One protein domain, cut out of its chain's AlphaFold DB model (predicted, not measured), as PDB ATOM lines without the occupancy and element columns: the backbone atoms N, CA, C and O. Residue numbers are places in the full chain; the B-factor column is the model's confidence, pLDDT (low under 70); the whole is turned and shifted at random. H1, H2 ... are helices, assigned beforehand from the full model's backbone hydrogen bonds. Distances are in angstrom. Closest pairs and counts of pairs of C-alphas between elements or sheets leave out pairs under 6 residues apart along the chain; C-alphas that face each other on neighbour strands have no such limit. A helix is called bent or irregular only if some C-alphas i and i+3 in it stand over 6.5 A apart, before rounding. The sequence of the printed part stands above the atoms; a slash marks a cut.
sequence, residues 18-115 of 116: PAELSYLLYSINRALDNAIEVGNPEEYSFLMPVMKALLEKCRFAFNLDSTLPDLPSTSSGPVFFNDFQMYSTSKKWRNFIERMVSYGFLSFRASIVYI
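This is residues 18 to 115 of the 116 residues of the protein "neurobeachin-like protein 1" of Drosophila rhopaloa (UniProt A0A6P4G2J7). The longest helix, H5, slants past one side of H1, and H1 forms a helical hairpin with H2 on its other side. H4 lies crosswise to H2 and leads back to H5, whose residues 109 to 113 stick out with residues 114 and 115 as a free arm. The printed part has 98 residues with five named helices, H1 to H5 in chain order, and no named strand; its class is all helix. It is compact, with a radius of gyration of the C-alphas of 14.0 A and spans of 45 by 30 by 22 A.

H5, residues 91 to 113, is 33.4 A long and ends at C-alpha 113 (-8.138, -34.435, 49.896). H1, residues 18 to 37, begins at C-alpha 18 (-4.100, -19.003, 41.416) and measures 28.3 A. H2, residues 41 to 62, measures 29.1 A, has a kink of 34 degrees near residue 52 and is only just irregular: C-alphas 46 and 49 are 6.6 A apart. H3 is residues 64 to 67, and H4, residues 77 to 88, measures 17.3 A.

H5 touches H1 with residues 97 to 107 alone, opposite ways at a steep tilt of 44 degrees; the closest C-alphas, of Ala 19 and Gly 104, are 4.5 A apart. The hairpin H1 and H2 touch at a shallow tilt of 25 degrees, closest at the C-alphas of Ala 35 and Tyr 44, 5.5 A. H4 is close to H2 but not clearly touching, about perpendicular at 81 degrees, with the closest C-alphas, of Met 48 and Phe 81, 7.0 A apart. H4 and H1 are near each other, with 6 pairs of C-alphas within 10 A. H3 is close to H2 but not clearly touching, with the C-alphas of Arg 59 and Asp 65 closest at 6.8 A. H2 and H5 are apart. Every O i to N i+4 pair is within hydrogen-bond range in H1 and H5, against 15 of 18 in H2 and 6 of 8 in H4; H3 is too short for such a pair.

The farthest C-alphas, of Val 79 and Ile 115, are 46.2 A apart. The printed part has no cut and no long link. Mean pLDDT of the printed part is 79.7; residues 76 to 78 and 102 to 115 are under 70.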
ATOM      1  N   PRO A  18      -4.077 -18.714  42.842       78.44
ATOM      2  CA  PRO A  18      -4.100 -19.003  41.416       78.44
ATOM      3  C   PRO A  18      -5.338 -19.798  40.989       78.44
ATOM      4  O   PRO A  18      -5.848 -19.597  39.888       78.44
ATOM      5  N   ALA A  19      -5.874 -20.680  41.836       77.69
ATOM      6  CA  ALA A  19      -7.053 -21.449  41.461       77.69
ATOM      7  C   ALA A  19      -8.304 -20.567  41.389       77.69
ATOM      8  O   ALA A  19      -9.038 -20.626  40.400       77.69
ATOM      9  N   GLU A  20      -8.508 -19.691  42.368       78.69
ATOM     10  CA  GLU A  20      -9.575 -18.694  42.336       78.69
ATOM     11  C   GLU A  20      -9.426 -17.752  41.132       78.69
ATOM     12  O   GLU A  20     -10.388 -17.550  40.388       78.69
ATOM     13  N   LEU A  21      -8.214 -17.255  40.856       83.94
ATOM     14  CA  LEU A  21      -7.936 -16.424  39.678       83.94
ATOM     15  C   LEU A  21      -8.258 -17.148  38.363       83.94
ATOM     16  O   LEU A  21      -8.888 -16.565  37.479       83.94
ATOM     17  N   SER A  22      -7.879 -18.425  38.239       84.19
ATOM     18  CA  SER A  22      -8.171 -19.241  37.055       84.19
ATOM     19  C   SER A  22      -9.674 -19.437  36.840       84.19
ATOM     20  O   SER A  22     -10.171 -19.292  35.720       84.19
ATOM     21  N   TYR A  23     -10.419 -19.686  37.922       82.12
ATOM     22  CA  TYR A  23     -11.867 -19.858  37.883       82.12
ATOM     23  C   TYR A  23     -12.580 -18.560  37.502       82.12
ATOM     24  O   TYR A  23     -13.454 -18.558  36.631       82.12
ATOM     25  N   LEU A  24     -12.186 -17.441  38.116       84.56
ATOM     26  CA  LEU A  24     -12.733 -16.124  37.803       84.56
ATOM     27  C   LEU A  24     -12.458 -15.750  36.344       84.56
ATOM     28  O   LEU A  24     -13.358 -15.256  35.663       84.56
ATOM     29  N   LEU A  25     -11.247 -16.023  35.844       87.38
ATOM     30  CA  LEU A  25     -10.865 -15.686  34.472       87.38
ATOM     31  C   LEU A  25     -11.683 -16.485  33.466       87.38
ATOM     32  O   LEU A  25     -12.214 -15.918  32.511       87.38
ATOM     33  N   TYR A  26     -11.856 -17.780  33.726       86.62
ATOM     34  CA  TYR A  26     -12.735 -18.635  32.942       86.62
ATOM     35  C   TYR A  26     -14.192 -18.144  32.965       86.62
ATOM     36  O   TYR A  26     -14.833 -18.040  31.917       86.62
ATOM     37  N   SER A  27     -14.715 -17.807  34.147       85.00
ATOM     38  CA  SER A  27     -16.102 -17.366  34.315       85.00
ATOM     39  C   SER A  27     -16.393 -16.066  33.562       85.00
ATOM     40  O   SER A  27     -17.386 -15.997  32.835       85.00
ATOM     41  N   ILE A  28     -15.508 -15.068  33.671       87.94
ATOM     42  CA  ILE A  28     -15.646 -13.800  32.943       87.94
ATOM     43  C   ILE A  28     -15.475 -14.011  31.438       87.94
ATOM     44  O   ILE A  28     -16.253 -13.449  30.672       87.94
ATOM     45  N   ASN A  29     -14.531 -14.854  30.998       89.56
ATOM     46  CA  ASN A  29     -14.389 -15.165  29.576       89.56
ATOM     47  C   ASN A  29     -15.681 -15.756  28.994       89.56
ATOM     48  O   ASN A  29     -16.145 -15.315  27.950       89.56
ATOM     49  N   ARG A  30     -16.306 -16.701  29.704       86.38
ATOM     50  CA  ARG A  30     -17.572 -17.303  29.274       86.38
ATOM     51  C   ARG A  30     -18.723 -16.293  29.245       86.38
ATOM     52  O   ARG A  30     -19.574 -16.367  28.364       86.38
ATOM     53  N   ALA A  31     -18.768 -15.370  30.205       86.25
ATOM     54  CA  ALA A  31     -19.763 -14.302  30.214       86.25
ATOM     55  C   ALA A  31     -19.580 -13.345  29.024       86.25
ATOM     56  O   ALA A  31     -20.566 -12.961  28.401       86.25
ATOM     57  N   LEU A  32     -18.331 -13.021  28.666       87.81
ATOM     58  CA  LEU A  32     -18.018 -12.230  27.473       87.81
ATOM     59  C   LEU A  32     -18.410 -12.954  26.184       87.81
ATOM     60  O   LEU A  32     -19.047 -12.340  25.337       87.81
ATOM     61  N   ASP A  33     -18.079 -14.242  26.051       87.44
ATOM     62  CA  ASP A  33     -18.462 -15.040  24.877       87.44
ATOM     63  C   ASP A  33     -19.989 -15.066  24.710       87.44
ATOM     64  O   ASP A  33     -20.494 -14.802  23.622       87.44
ATOM     65  N   ASN A  34     -20.736 -15.268  25.800       86.31
ATOM     66  CA  ASN A  34     -22.200 -15.220  25.779       86.31
ATOM     67  C   ASN A  34     -22.734 -13.826  25.391       86.31
ATOM     68  O   ASN A  34     -23.649 -13.715  24.578       86.31
ATOM     69  N   ALA A  35     -22.147 -12.748  25.920       85.81
ATOM     70  CA  ALA A  35     -22.535 -11.386  25.551       85.81
ATOM     71  C   ALA A  35     -22.294 -11.100  24.056       85.81
ATOM     72  O   ALA A  35     -23.103 -10.419  23.427       85.81
ATOM     73  N   ILE A  36     -21.223 -11.653  23.472       85.94
ATOM     74  CA  ILE A  36     -20.948 -11.575  22.030       85.94
ATOM     75  C   ILE A  36     -21.974 -12.400  21.238       85.94
ATOM     76  O   ILE A  36     -22.533 -11.891  20.269       85.94
ATOM     77  N   GLU A  37     -22.249 -13.643  21.646       85.88
ATOM     78  CA  GLU A  37     -23.189 -14.547  20.962       85.88
ATOM     79  C   GLU A  37     -24.628 -14.017  20.955       85.88
ATOM     80  O   GLU A  37     -25.310 -14.082  19.932       85.88
ATOM     81  N   VAL A  38     -25.085 -13.454  22.075       85.62
ATOM     82  CA  VAL A  38     -26.419 -12.842  22.209       85.62
ATOM     83  C   VAL A  38     -26.476 -11.460  21.540       85.62
ATOM     84  O   VAL A  38     -27.559 -10.914  21.333       85.62
ATOM     85  N   GLY A  39     -25.326 -10.890  21.164       83.12
ATOM     86  CA  GLY A  39     -25.242  -9.561  20.566       83.12
ATOM     87  C   GLY A  39     -25.610  -8.451  21.553       83.12
ATOM     88  O   GLY A  39     -26.295  -7.503  21.173       83.12
ATOM     89  N   ASN A  40     -25.181  -8.569  22.815       83.31
ATOM     90  CA  ASN A  40     -25.411  -7.589  23.877       83.31
ATOM     91  C   ASN A  40     -24.147  -6.738  24.145       83.31
ATOM     92  O   ASN A  40     -23.358  -7.051  25.045       83.31
ATOM     93  N   PRO A  41     -23.930  -5.644  23.390       80.69
ATOM     94  CA  PRO A  41     -22.736  -4.810  23.523       80.69
ATOM     95  C   PRO A  41     -22.664  -4.054  24.858       80.69
ATOM     96  O   PRO A  41     -21.565  -3.704  25.295       80.69
ATOM     97  N   GLU A  42     -23.797  -3.808  25.525       84.19
ATOM     98  CA  GLU A  42     -23.812  -3.164  26.843       84.19
ATOM     99  C   GLU A  42     -23.188  -4.081  27.893       84.19
ATOM    100  O   GLU A  42     -22.265  -3.680  28.600       84.19
ATOM    101  N   GLU A  43     -23.638  -5.335  27.957       82.62
ATOM    102  CA  GLU A  43     -23.100  -6.327  28.891       82.62
ATOM    103  C   GLU A  43     -21.619  -6.606  28.630       82.62
ATOM    104  O   GLU A  43     -20.823  -6.629  29.571       82.62
ATOM    105  N   TYR A  44     -21.225  -6.705  27.358       84.56
ATOM    106  CA  TYR A  44     -19.818  -6.798  26.975       84.56
ATOM    107  C   TYR A  44     -19.006  -5.608  27.516       84.56
ATOM    108  O   TYR A  44     -17.991  -5.792  28.194       84.56
ATOM    109  N   SER A  45     -19.494  -4.381  27.314       83.69
ATOM    110  CA  SER A  45     -18.841  -3.155  27.797       83.69
ATOM    111  C   SER A  45     -18.735  -3.098  29.325       83.69
ATOM    112  O   SER A  45     -17.743  -2.595  29.851       83.69
ATOM    113  N   PHE A  46     -19.715  -3.645  30.056       85.00
ATOM    114  CA  PHE A  46     -19.674  -3.742  31.520       85.00
ATOM    115  C   PHE A  46     -18.675  -4.783  32.033       85.00
ATOM    116  O   PHE A  46     -18.058  -4.581  33.081       85.00
ATOM    117  N   LEU A  47     -18.518  -5.900  31.325       85.06
ATOM    118  CA  LEU A  47     -17.629  -6.992  31.726       85.06
ATOM    119  C   LEU A  47     -16.162  -6.705  31.406       85.06
ATOM    120  O   LEU A  47     -15.266  -7.211  32.085       85.06
ATOM    121  N   MET A  48     -15.881  -5.877  30.403       86.38
ATOM    122  CA  MET A  48     -14.507  -5.668  29.970       86.38
ATOM    123  C   MET A  48     -13.578  -4.972  30.982       86.38
ATOM    124  O   MET A  48     -12.427  -5.403  31.097       86.38
ATOM    125  N   PRO A  49     -14.009  -3.967  31.770       84.75
ATOM    126  CA  PRO A  49     -13.211  -3.456  32.885       84.75
ATOM    127  C   PRO A  49     -12.817  -4.552  33.889       84.75
ATOM    128  O   PRO A  49     -11.697  -4.542  34.401       84.75
ATOM    129  N   VAL A  50     -13.700  -5.533  34.118       85.25
ATOM    130  CA  VAL A  50     -13.439  -6.684  35.001       85.25
ATOM    131  C   VAL A  50     -12.401  -7.612  34.389       85.25
ATOM    132  O   VAL A  50     -11.435  -7.966  35.058       85.25
ATOM    133  N   MET A  51     -12.567  -7.967  33.112       87.44
ATOM    134  CA  MET A  51     -11.598  -8.786  32.379       87.44
ATOM    135  C   MET A  51     -10.211  -8.139  32.389       87.44
ATOM    136  O   MET A  51      -9.219  -8.802  32.681       87.44
ATOM    137  N   LYS A  52     -10.140  -6.826  32.155       86.75
ATOM    138  CA  LYS A  52      -8.888  -6.069  32.193       86.75
ATOM    139  C   LYS A  52      -8.211  -6.141  33.566       86.75
ATOM    140  O   LYS A  52      -7.041  -6.507  33.641       86.75
ATOM    141  N   ALA A  53      -8.940  -5.847  34.644       84.00
ATOM    142  CA  ALA A  53      -8.397  -5.909  36.003       84.00
ATOM    143  C   ALA A  53      -7.941  -7.329  36.385       84.00
ATOM    144  O   ALA A  53      -6.934  -7.517  37.066       84.00
ATOM    145  N   LEU A  54      -8.670  -8.346  35.925       85.38
ATOM    146  CA  LEU A  54      -8.347  -9.741  36.194       85.38
ATOM    147  C   LEU A  54      -7.111 -10.209  35.419       85.38
ATOM    148  O   LEU A  54      -6.272 -10.905  35.980       85.38
ATOM    149  N   LEU A  55      -6.951  -9.779  34.166       86.88
ATOM    150  CA  LEU A  55      -5.745 -10.029  33.372       86.88
ATOM    151  C   LEU A  55      -4.495  -9.409  34.001       86.88
ATOM    152  O   LEU A  55      -3.433 -10.023  33.945       86.88
ATOM    153  N   GLU A  56      -4.608  -8.239  34.630       85.56
ATOM    154  CA  GLU A  56      -3.492  -7.623  35.358       85.56
ATOM    155  C   GLU A  56      -3.081  -8.449  36.581       85.56
ATOM    156  O   GLU A  56      -1.891  -8.676  36.789       85.56
ATOM    157  N   LYS A  57      -4.042  -8.994  37.340       83.56
ATOM    158  CA  LYS A  57      -3.743  -9.924  38.444       83.56
ATOM    159  C   LYS A  57      -3.131 -11.235  37.937       83.56
ATOM    160  O   LYS A  57      -2.116 -11.704  38.451       83.56
ATOM    161  N   CYS A  58      -3.711 -11.807  36.883       84.69
ATOM    162  CA  CYS A  58      -3.243 -13.050  36.276       84.69
ATOM    163  C   CYS A  58      -1.865 -12.906  35.611       84.69
ATOM    164  O   CYS A  58      -1.129 -13.891  35.561       84.69
ATOM    165  N   ARG A  59      -1.491 -11.706  35.133       85.50
ATOM    166  CA  ARG A  59      -0.163 -11.408  34.557       85.50
ATOM    167  C   ARG A  59       0.957 -11.831  35.493       85.50
ATOM    168  O   ARG A  59       1.859 -12.534  35.044       85.50
ATOM    169  N   PHE A  60       0.843 -11.472  36.770       80.56
ATOM    170  CA  PHE A  60       1.814 -11.836  37.800       80.56
ATOM    171  C   PHE A  60       1.679 -13.296  38.243       80.56
ATOM    172  O   PHE A  60       2.685 -13.983  38.369       80.56
ATOM    173  N   ALA A  61       0.453 -13.795  38.438       82.00
ATOM    174  CA  ALA A  61       0.234 -15.152  38.951       82.00
ATOM    175  C   ALA A  61       0.624 -16.268  37.960       82.00
ATOM    176  O   ALA A  61       1.026 -17.352  38.377       82.00
ATOM    177  N   PHE A  62       0.510 -16.018  36.650       82.69
ATOM    178  CA  PHE A  62       0.689 -17.031  35.601       82.69
ATOM    179  C   PHE A  62       1.753 -16.680  34.553       82.69
ATOM    180  O   PHE A  62       1.842 -17.362  33.530       82.69
ATOM    181  N   ASN A  63       2.534 -15.613  34.758       83.75
ATOM    182  CA  ASN A  63       3.485 -15.092  33.770       83.75
ATOM    183  C   ASN A  63       2.859 -14.975  32.366       83.75
ATOM    184  O   ASN A  63       3.332 -15.580  31.393       83.75
ATOM    185  N   LEU A  64       1.765 -14.212  32.248       84.94
ATOM    186  CA  LEU A  64       1.041 -14.099  30.972       84.94
ATOM    187  C   LEU A  64       1.905 -13.525  29.853       84.94
ATOM    188  O   LEU A  64       1.714 -13.925  28.715       84.94
ATOM    189  N   ASP A  65       2.885 -12.675  30.151       83.12
ATOM    190  CA  ASP A  65       3.806 -12.154  29.133       83.12
ATOM    191  C   ASP A  65       4.623 -13.267  28.453       83.12
ATOM    192  O   ASP A  65       4.905 -13.196  27.259       83.12
ATOM    193  N   SER A  66       4.949 -14.343  29.181       83.50
ATOM    194  CA  SER A  66       5.632 -15.509  28.609       83.50
ATOM    195  C   SER A  66       4.660 -16.486  27.948       83.50
ATOM    196  O   SER A  66       4.997 -17.103  26.938       83.50
ATOM    197  N   THR A  67       3.475 -16.676  28.530       84.12
ATOM    198  CA  THR A  67       2.510 -17.689  28.070       84.12
ATOM    199  C   THR A  67       1.679 -17.189  26.879       84.12
ATOM    200  O   THR A  67       1.364 -17.941  25.953       84.12
ATOM    201  N   LEU A  68       1.341 -15.901  26.885       87.25
ATOM    202  CA  LEU A  68       0.473 -15.195  25.947       87.25
ATOM    203  C   LEU A  68       1.123 -13.869  25.487       87.25
ATOM    204  O   LEU A  68       0.577 -12.800  25.750       87.25
ATOM    205  N   PRO A  69       2.255 -13.911  24.764       83.75
ATOM    206  CA  PRO A  69       2.936 -12.705  24.278       83.75
ATOM    207  C   PRO A  69       2.084 -11.843  23.331       83.75
ATOM    208  O   PRO A  69       2.330 -10.650  23.207       83.75
ATOM    209  N   ASP A  70       1.073 -12.433  22.687       84.69
ATOM    210  CA  ASP A  70       0.172 -11.745  21.751       84.69
ATOM    211  C   ASP A  70      -1.062 -11.135  22.450       84.69
ATOM    212  O   ASP A  70      -1.956 -10.613  21.785       84.69
ATOM    213  N   LEU A  71      -1.154 -11.238  23.784       85.00
ATOM    214  CA  LEU A  71      -2.255 -10.662  24.552       85.00
ATOM    215  C   LEU A  71      -2.213  -9.127  24.435       85.00
ATOM    216  O   LEU A  71      -1.187  -8.526  24.769       85.00
ATOM    217  N   PRO A  72      -3.318  -8.467  24.035       84.06
ATOM    218  CA  PRO A  72      -3.347  -7.018  23.914       84.06
ATOM    219  C   PRO A  72      -3.047  -6.333  25.248       84.06
ATOM    220  O   PRO A  72      -3.423  -6.801  26.327       84.06
ATOM    221  N   SER A  73      -2.352  -5.199  25.169       77.06
ATOM    222  CA  SER A  73      -1.971  -4.446  26.359       77.06
ATOM    223  C   SER A  73      -3.198  -3.840  27.033       77.06
ATOM    224  O   SER A  73      -4.003  -3.151  26.403       77.06
ATOM    225  N   THR A  74      -3.317  -4.025  28.347       75.06
ATOM    226  CA  THR A  74      -4.403  -3.434  29.134       75.06
ATOM    227  C   THR A  74      -4.320  -1.902  29.162       75.06
ATOM    228  O   THR A  74      -5.324  -1.235  29.405       75.06
ATOM    229  N   SER A  75      -3.170  -1.303  28.841       71.12
ATOM    230  CA  SER A  75      -2.971   0.153  28.765       71.12
ATOM    231  C   SER A  75      -3.464   0.808  27.464       71.12
ATOM    232  O   SER A  75      -3.502   2.033  27.400       71.12
ATOM    233  N   SER A  76      -3.943   0.045  26.473       66.75
ATOM    234  CA  SER A  76      -4.391   0.558  25.160       66.75
ATOM    235  C   SER A  76      -5.726   1.334  25.165       66.75
ATOM    236  O   SER A  76      -6.296   1.619  24.111       66.75
ATOM    237  N   GLY A  77      -6.252   1.690  26.342       67.50
ATOM    238  CA  GLY A  77      -7.473   2.490  26.475       67.50
ATOM    239  C   GLY A  77      -8.694   1.847  25.785       67.50
ATOM    240  O   GLY A  77      -8.885   0.638  25.919       67.50
ATOM    241  N   PRO A  78      -9.533   2.613  25.061       69.25
ATOM    242  CA  PRO A  78     -10.760   2.098  24.440       69.25
ATOM    243  C   PRO A  78     -10.515   1.112  23.283       69.25
ATOM    244  O   PRO A  78     -11.436   0.406  22.885       69.25
ATOM    245  N   VAL A  79      -9.289   1.032  22.751       77.31
ATOM    246  CA  VAL A  79      -8.941   0.117  21.648       77.31
ATOM    247  C   VAL A  79      -8.821  -1.330  22.138       77.31
ATOM    248  O   VAL A  79      -9.141  -2.262  21.403       77.31
ATOM    249  N   PHE A  80      -8.478  -1.514  23.420       79.50
ATOM    250  CA  PHE A  80      -8.330  -2.828  24.048       79.50
ATOM    251  C   PHE A  80      -9.559  -3.724  23.861       79.50
ATOM    252  O   PHE A  80      -9.403  -4.927  23.695       79.50
ATOM    253  N   PHE A  81     -10.771  -3.160  23.866       79.69
ATOM    254  CA  PHE A  81     -12.000  -3.940  23.716       79.69
ATOM    255  C   PHE A  81     -12.050  -4.682  22.374       79.69
ATOM    256  O   PHE A  81     -12.248  -5.893  22.354       79.69
ATOM    257  N   ASN A  82     -11.810  -3.978  21.265       82.94
ATOM    258  CA  ASN A  82     -11.841  -4.581  19.931       82.94
ATOM    259  C   ASN A  82     -10.683  -5.566  19.731       82.94
ATOM    260  O   ASN A  82     -10.895  -6.675  19.236       82.94
ATOM    261  N   ASP A  83      -9.481  -5.188  20.168       87.31
ATOM    262  CA  ASP A  83      -8.297  -6.042  20.050       87.31
ATOM    263  C   ASP A  83      -8.471  -7.335  20.853       87.31
ATOM    264  O   ASP A  83      -8.171  -8.429  20.371       87.31
ATOM    265  N   PHE A  84      -9.008  -7.225  22.072       86.88
ATOM    266  CA  PHE A  84      -9.269  -8.373  22.928       86.88
ATOM    267  C   PHE A  84     -10.386  -9.255  22.379       86.88
ATOM    268  O   PHE A  84     -10.239 -10.474  22.405       86.88
ATOM    269  N   GLN A  85     -11.462  -8.680  21.835       86.38
ATOM    270  CA  GLN A  85     -12.528  -9.451  21.192       86.38
ATOM    271  C   GLN A  85     -11.994 -10.298  20.032       86.38
ATOM    272  O   GLN A  85     -12.348 -11.465  19.892       86.38
ATOM    273  N   MET A  86     -11.120  -9.733  19.198       87.31
ATOM    274  CA  MET A  86     -10.500 -10.488  18.112       87.31
ATOM    275  C   MET A  86      -9.551 -11.558  18.667       87.31
ATOM    276  O   MET A  86      -9.599 -12.718  18.248       87.31
ATOM    277  N   TYR A  87      -8.733 -11.201  19.659       88.94
ATOM    278  CA  TYR A  87      -7.786 -12.111  20.297       88.94
ATOM    279  C   TYR A  87      -8.458 -13.282  21.031       88.94
ATOM    280  O   TYR A  87      -7.941 -14.403  20.984       88.94
ATOM    281  N   SER A  88      -9.619 -13.073  21.660       86.50
ATOM    282  CA  SER A  88     -10.338 -14.113  22.406       86.50
ATOM    283  C   SER A  88     -10.847 -15.244  21.503       86.50
ATOM    284  O   SER A  88     -11.021 -16.384  21.938       86.50
ATOM    285  N   THR A  89     -10.993 -14.985  20.201       85.94
ATOM    286  CA  THR A  89     -11.315 -16.024  19.210       85.94
ATOM    287  C   THR A  89     -10.112 -16.891  18.820       85.94
ATOM    288  O   THR A  89     -10.284 -17.956  18.220       85.94
ATOM    289  N   SER A  90      -8.890 -16.481  19.175       90.12
ATOM    290  CA  SER A  90      -7.672 -17.207  18.823       90.12
ATOM    291  C   SER A  90      -7.594 -18.568  19.521       90.12
ATOM    292  O   SER A  90      -7.950 -18.735  20.691       90.12
ATOM    293  N   LYS A  91      -7.043 -19.569  18.821       87.88
ATOM    294  CA  LYS A  91      -6.808 -20.905  19.403       87.88
ATOM    295  C   LYS A  91      -5.916 -20.845  20.645       87.88
ATOM    296  O   LYS A  91      -6.103 -21.627  21.570       87.88
ATOM    297  N   LYS A  92      -4.951 -19.921  20.666       88.19
ATOM    298  CA  LYS A  92      -4.007 -19.748  21.775       88.19
ATOM    299  C   LYS A  92      -4.730 -19.325  23.052       88.19
ATOM    300  O   LYS A  92      -4.523 -19.948  24.089       88.19
ATOM    301  N   TRP A  93      -5.623 -18.341  22.950       90.81
ATOM    302  CA  TRP A  93      -6.460 -17.911  24.066       90.81
ATOM    303  C   TRP A  93      -7.407 -19.016  24.538       90.81
ATOM    304  O   TRP A  93      -7.437 -19.329  25.725       90.81
ATOM    305  N   ARG A  94      -8.122 -19.673  23.616       89.00
ATOM    306  CA  ARG A  94      -9.062 -20.754  23.960       89.00
ATOM    307  C   ARG A  94      -8.384 -21.911  24.691       89.00
ATOM    308  O   ARG A  94      -8.831 -22.293  25.766       89.00
ATOM    309  N   ASN A  95      -7.249 -22.390  24.179       88.69
ATOM    310  CA  ASN A  95      -6.458 -23.435  24.837       88.69
ATOM    311  C   ASN A  95      -5.986 -23.013  26.236       88.69
ATOM    312  O   ASN A  95      -5.892 -23.833  27.147       88.69
ATOM    313  N   PHE A  96      -5.647 -21.737  26.413       89.38
ATOM    314  CA  PHE A  96      -5.248 -21.201  27.708       89.38
ATOM    315  C   PHE A  96      -6.426 -21.151  28.694       89.38
ATOM    316  O   PHE A  96      -6.284 -21.597  29.831       89.38
ATOM    317  N   ILE A  97      -7.599 -20.694  28.254       88.69
ATOM    318  CA  ILE A  97      -8.825 -20.671  29.060       88.69
ATOM    319  C   ILE A  97      -9.275 -22.087  29.446       88.69
ATOM    320  O   ILE A  97      -9.640 -22.316  30.597       88.69
ATOM    321  N   GLU A  98      -9.165 -23.065  28.549       85.31
ATOM    322  CA  GLU A  98      -9.427 -24.474  28.878       85.31
ATOM    323  C   GLU A  98      -8.466 -25.012  29.948       85.31
ATOM    324  O   GLU A  98      -8.876 -25.728  30.864       85.31
ATOM    325  N   ARG A  99      -7.186 -24.629  29.894       83.62
ATOM    326  CA  ARG A  99      -6.215 -24.990  30.941       83.62
ATOM    327  C   ARG A  99      -6.562 -24.354  32.282       83.62
ATOM    328  O   ARG A  99      -6.391 -25.011  33.305       83.62
ATOM    329  N   MET A 100      -7.093 -23.130  32.292       79.62
ATOM    330  CA  MET A 100      -7.547 -22.471  33.523       79.62
ATOM    331  C   MET A 100      -8.657 -23.255  34.232       79.62
ATOM    332  O   MET A 100      -8.622 -23.377  35.454       79.62
ATOM    333  N   VAL A 101      -9.568 -23.891  33.486       71.31
ATOM    334  CA  VAL A 101     -10.563 -24.818  34.064       71.31
ATOM    335  C   VAL A 101      -9.884 -25.984  34.778       71.31
ATOM    336  O   VAL A 101     -10.285 -26.364  35.877       71.31
ATOM    337  N   SER A 102      -8.838 -26.544  34.168       68.75
ATOM    338  CA  SER A 102      -8.094 -27.669  34.738       68.75
ATOM    339  C   SER A 102      -7.372 -27.286  36.032       68.75
ATOM    340  O   SER A 102      -7.453 -28.031  37.008       68.75
ATOM    341  N   TYR A 103      -6.747 -26.103  36.086       64.62
ATOM    342  CA  TYR A 103      -6.108 -25.587  37.302       64.62
ATOM    343  C   TYR A 103      -7.115 -25.347  38.437       64.62
ATOM    344  O   TYR A 103      -6.882 -25.797  39.562       64.62
ATOM    345  N   GLY A 104      -8.266 -24.732  38.142       59.12
ATOM    346  CA  GLY A 104      -9.338 -24.546  39.125       59.12
ATOM    347  C   GLY A 104      -9.892 -25.875  39.655       59.12
ATOM    348  O   GLY A 104     -10.083 -26.046  40.859       59.12
ATOM    349  N   PHE A 105     -10.084 -26.861  38.774       57.00
ATOM    350  CA  PHE A 105     -10.616 -28.175  39.144       57.00
ATOM    351  C   PHE A 105      -9.615 -29.034  39.936       57.00
ATOM    352  O   PHE A 105      -9.999 -29.730  40.879       57.00
ATOM    353  N   LEU A 106      -8.326 -28.976  39.591       56.56
ATOM    354  CA  LEU A 106      -7.257 -29.655  40.331       56.56
ATOM    355  C   LEU A 106      -7.118 -29.107  41.755       56.56
ATOM    356  O   LEU A 106      -6.974 -29.895  42.689       56.56
ATOM    357  N   SER A 107      -7.236 -27.790  41.939       54.47
ATOM    358  CA  SER A 107      -7.201 -27.174  43.272       54.47
ATOM    359  C   SER A 107      -8.426 -27.529  44.123       54.47
ATOM    360  O   SER A 107      -8.292 -27.855  45.305       54.47
ATOM    361  N   PHE A 108      -9.619 -27.582  43.516       53.44
ATOM    362  CA  PHE A 108     -10.828 -28.039  44.209       53.44
ATOM    363  C   PHE A 108     -10.693 -29.497  44.682       53.44
ATOM    364  O   PHE A 108     -11.039 -29.821  45.817       53.44
ATOM    365  N   ARG A 109     -10.106 -30.376  43.855       50.66
ATOM    366  CA  ARG A 109      -9.792 -31.760  44.256       50.66
ATOM    367  C   ARG A 109      -8.737 -31.830  45.361       50.66
ATOM    368  O   ARG A 109      -8.908 -32.623  46.281       50.66
ATOM    369  N   ALA A 110      -7.680 -31.021  45.296       51.69
ATOM    370  CA  ALA A 110      -6.642 -30.982  46.329       51.69
ATOM    371  C   ALA A 110      -7.196 -30.514  47.687       51.69
ATOM    372  O   ALA A 110      -6.860 -31.090  48.718       51.69
ATOM    373  N   SER A 111      -8.109 -29.539  47.681       50.50
ATOM    374  CA  SER A 111      -8.777 -29.045  48.893       50.50
ATOM    375  C   SER A 111      -9.684 -30.097  49.543       50.50
ATOM    376  O   SER A 111      -9.766 -30.153  50.764       50.50
ATOM    377  N   ILE A 112     -10.327 -30.969  48.755       53.88
ATOM    378  CA  ILE A 112     -11.141 -32.080  49.284       53.88
ATOM    379  C   ILE A 112     -10.264 -33.172  49.911       53.88
ATOM    380  O   ILE A 112     -10.647 -33.751  50.924       53.88
ATOM    381  N   VAL A 113      -9.080 -33.439  49.348       52.91
ATOM    382  CA  VAL A 113      -8.138 -34.435  49.896       52.91
ATOM    383  C   VAL A 113      -7.526 -33.974  51.222       52.91
ATOM    384  O   VAL A 113      -7.222 -34.811  52.055       52.91
ATOM    385  N   TYR A 114      -7.382 -32.667  51.453       45.81
ATOM    386  CA  TYR A 114      -6.869 -32.126  52.721       45.81
ATOM    387  C   TYR A 114      -7.905 -32.061  53.858       45.81
ATOM    388  O   TYR A 114      -7.546 -31.723  54.985       45.81
ATOM    389  N   ILE A 115      -9.180 -32.345  53.573       51.31
ATOM    390  CA  ILE A 115     -10.282 -32.328  54.553       51.31
ATOM    391  C   ILE A 115     -10.690 -33.759  54.978       51.31
ATOM    392  O   ILE A 115     -11.491 -33.917  55.900       51.31
TER     393      ILE A 115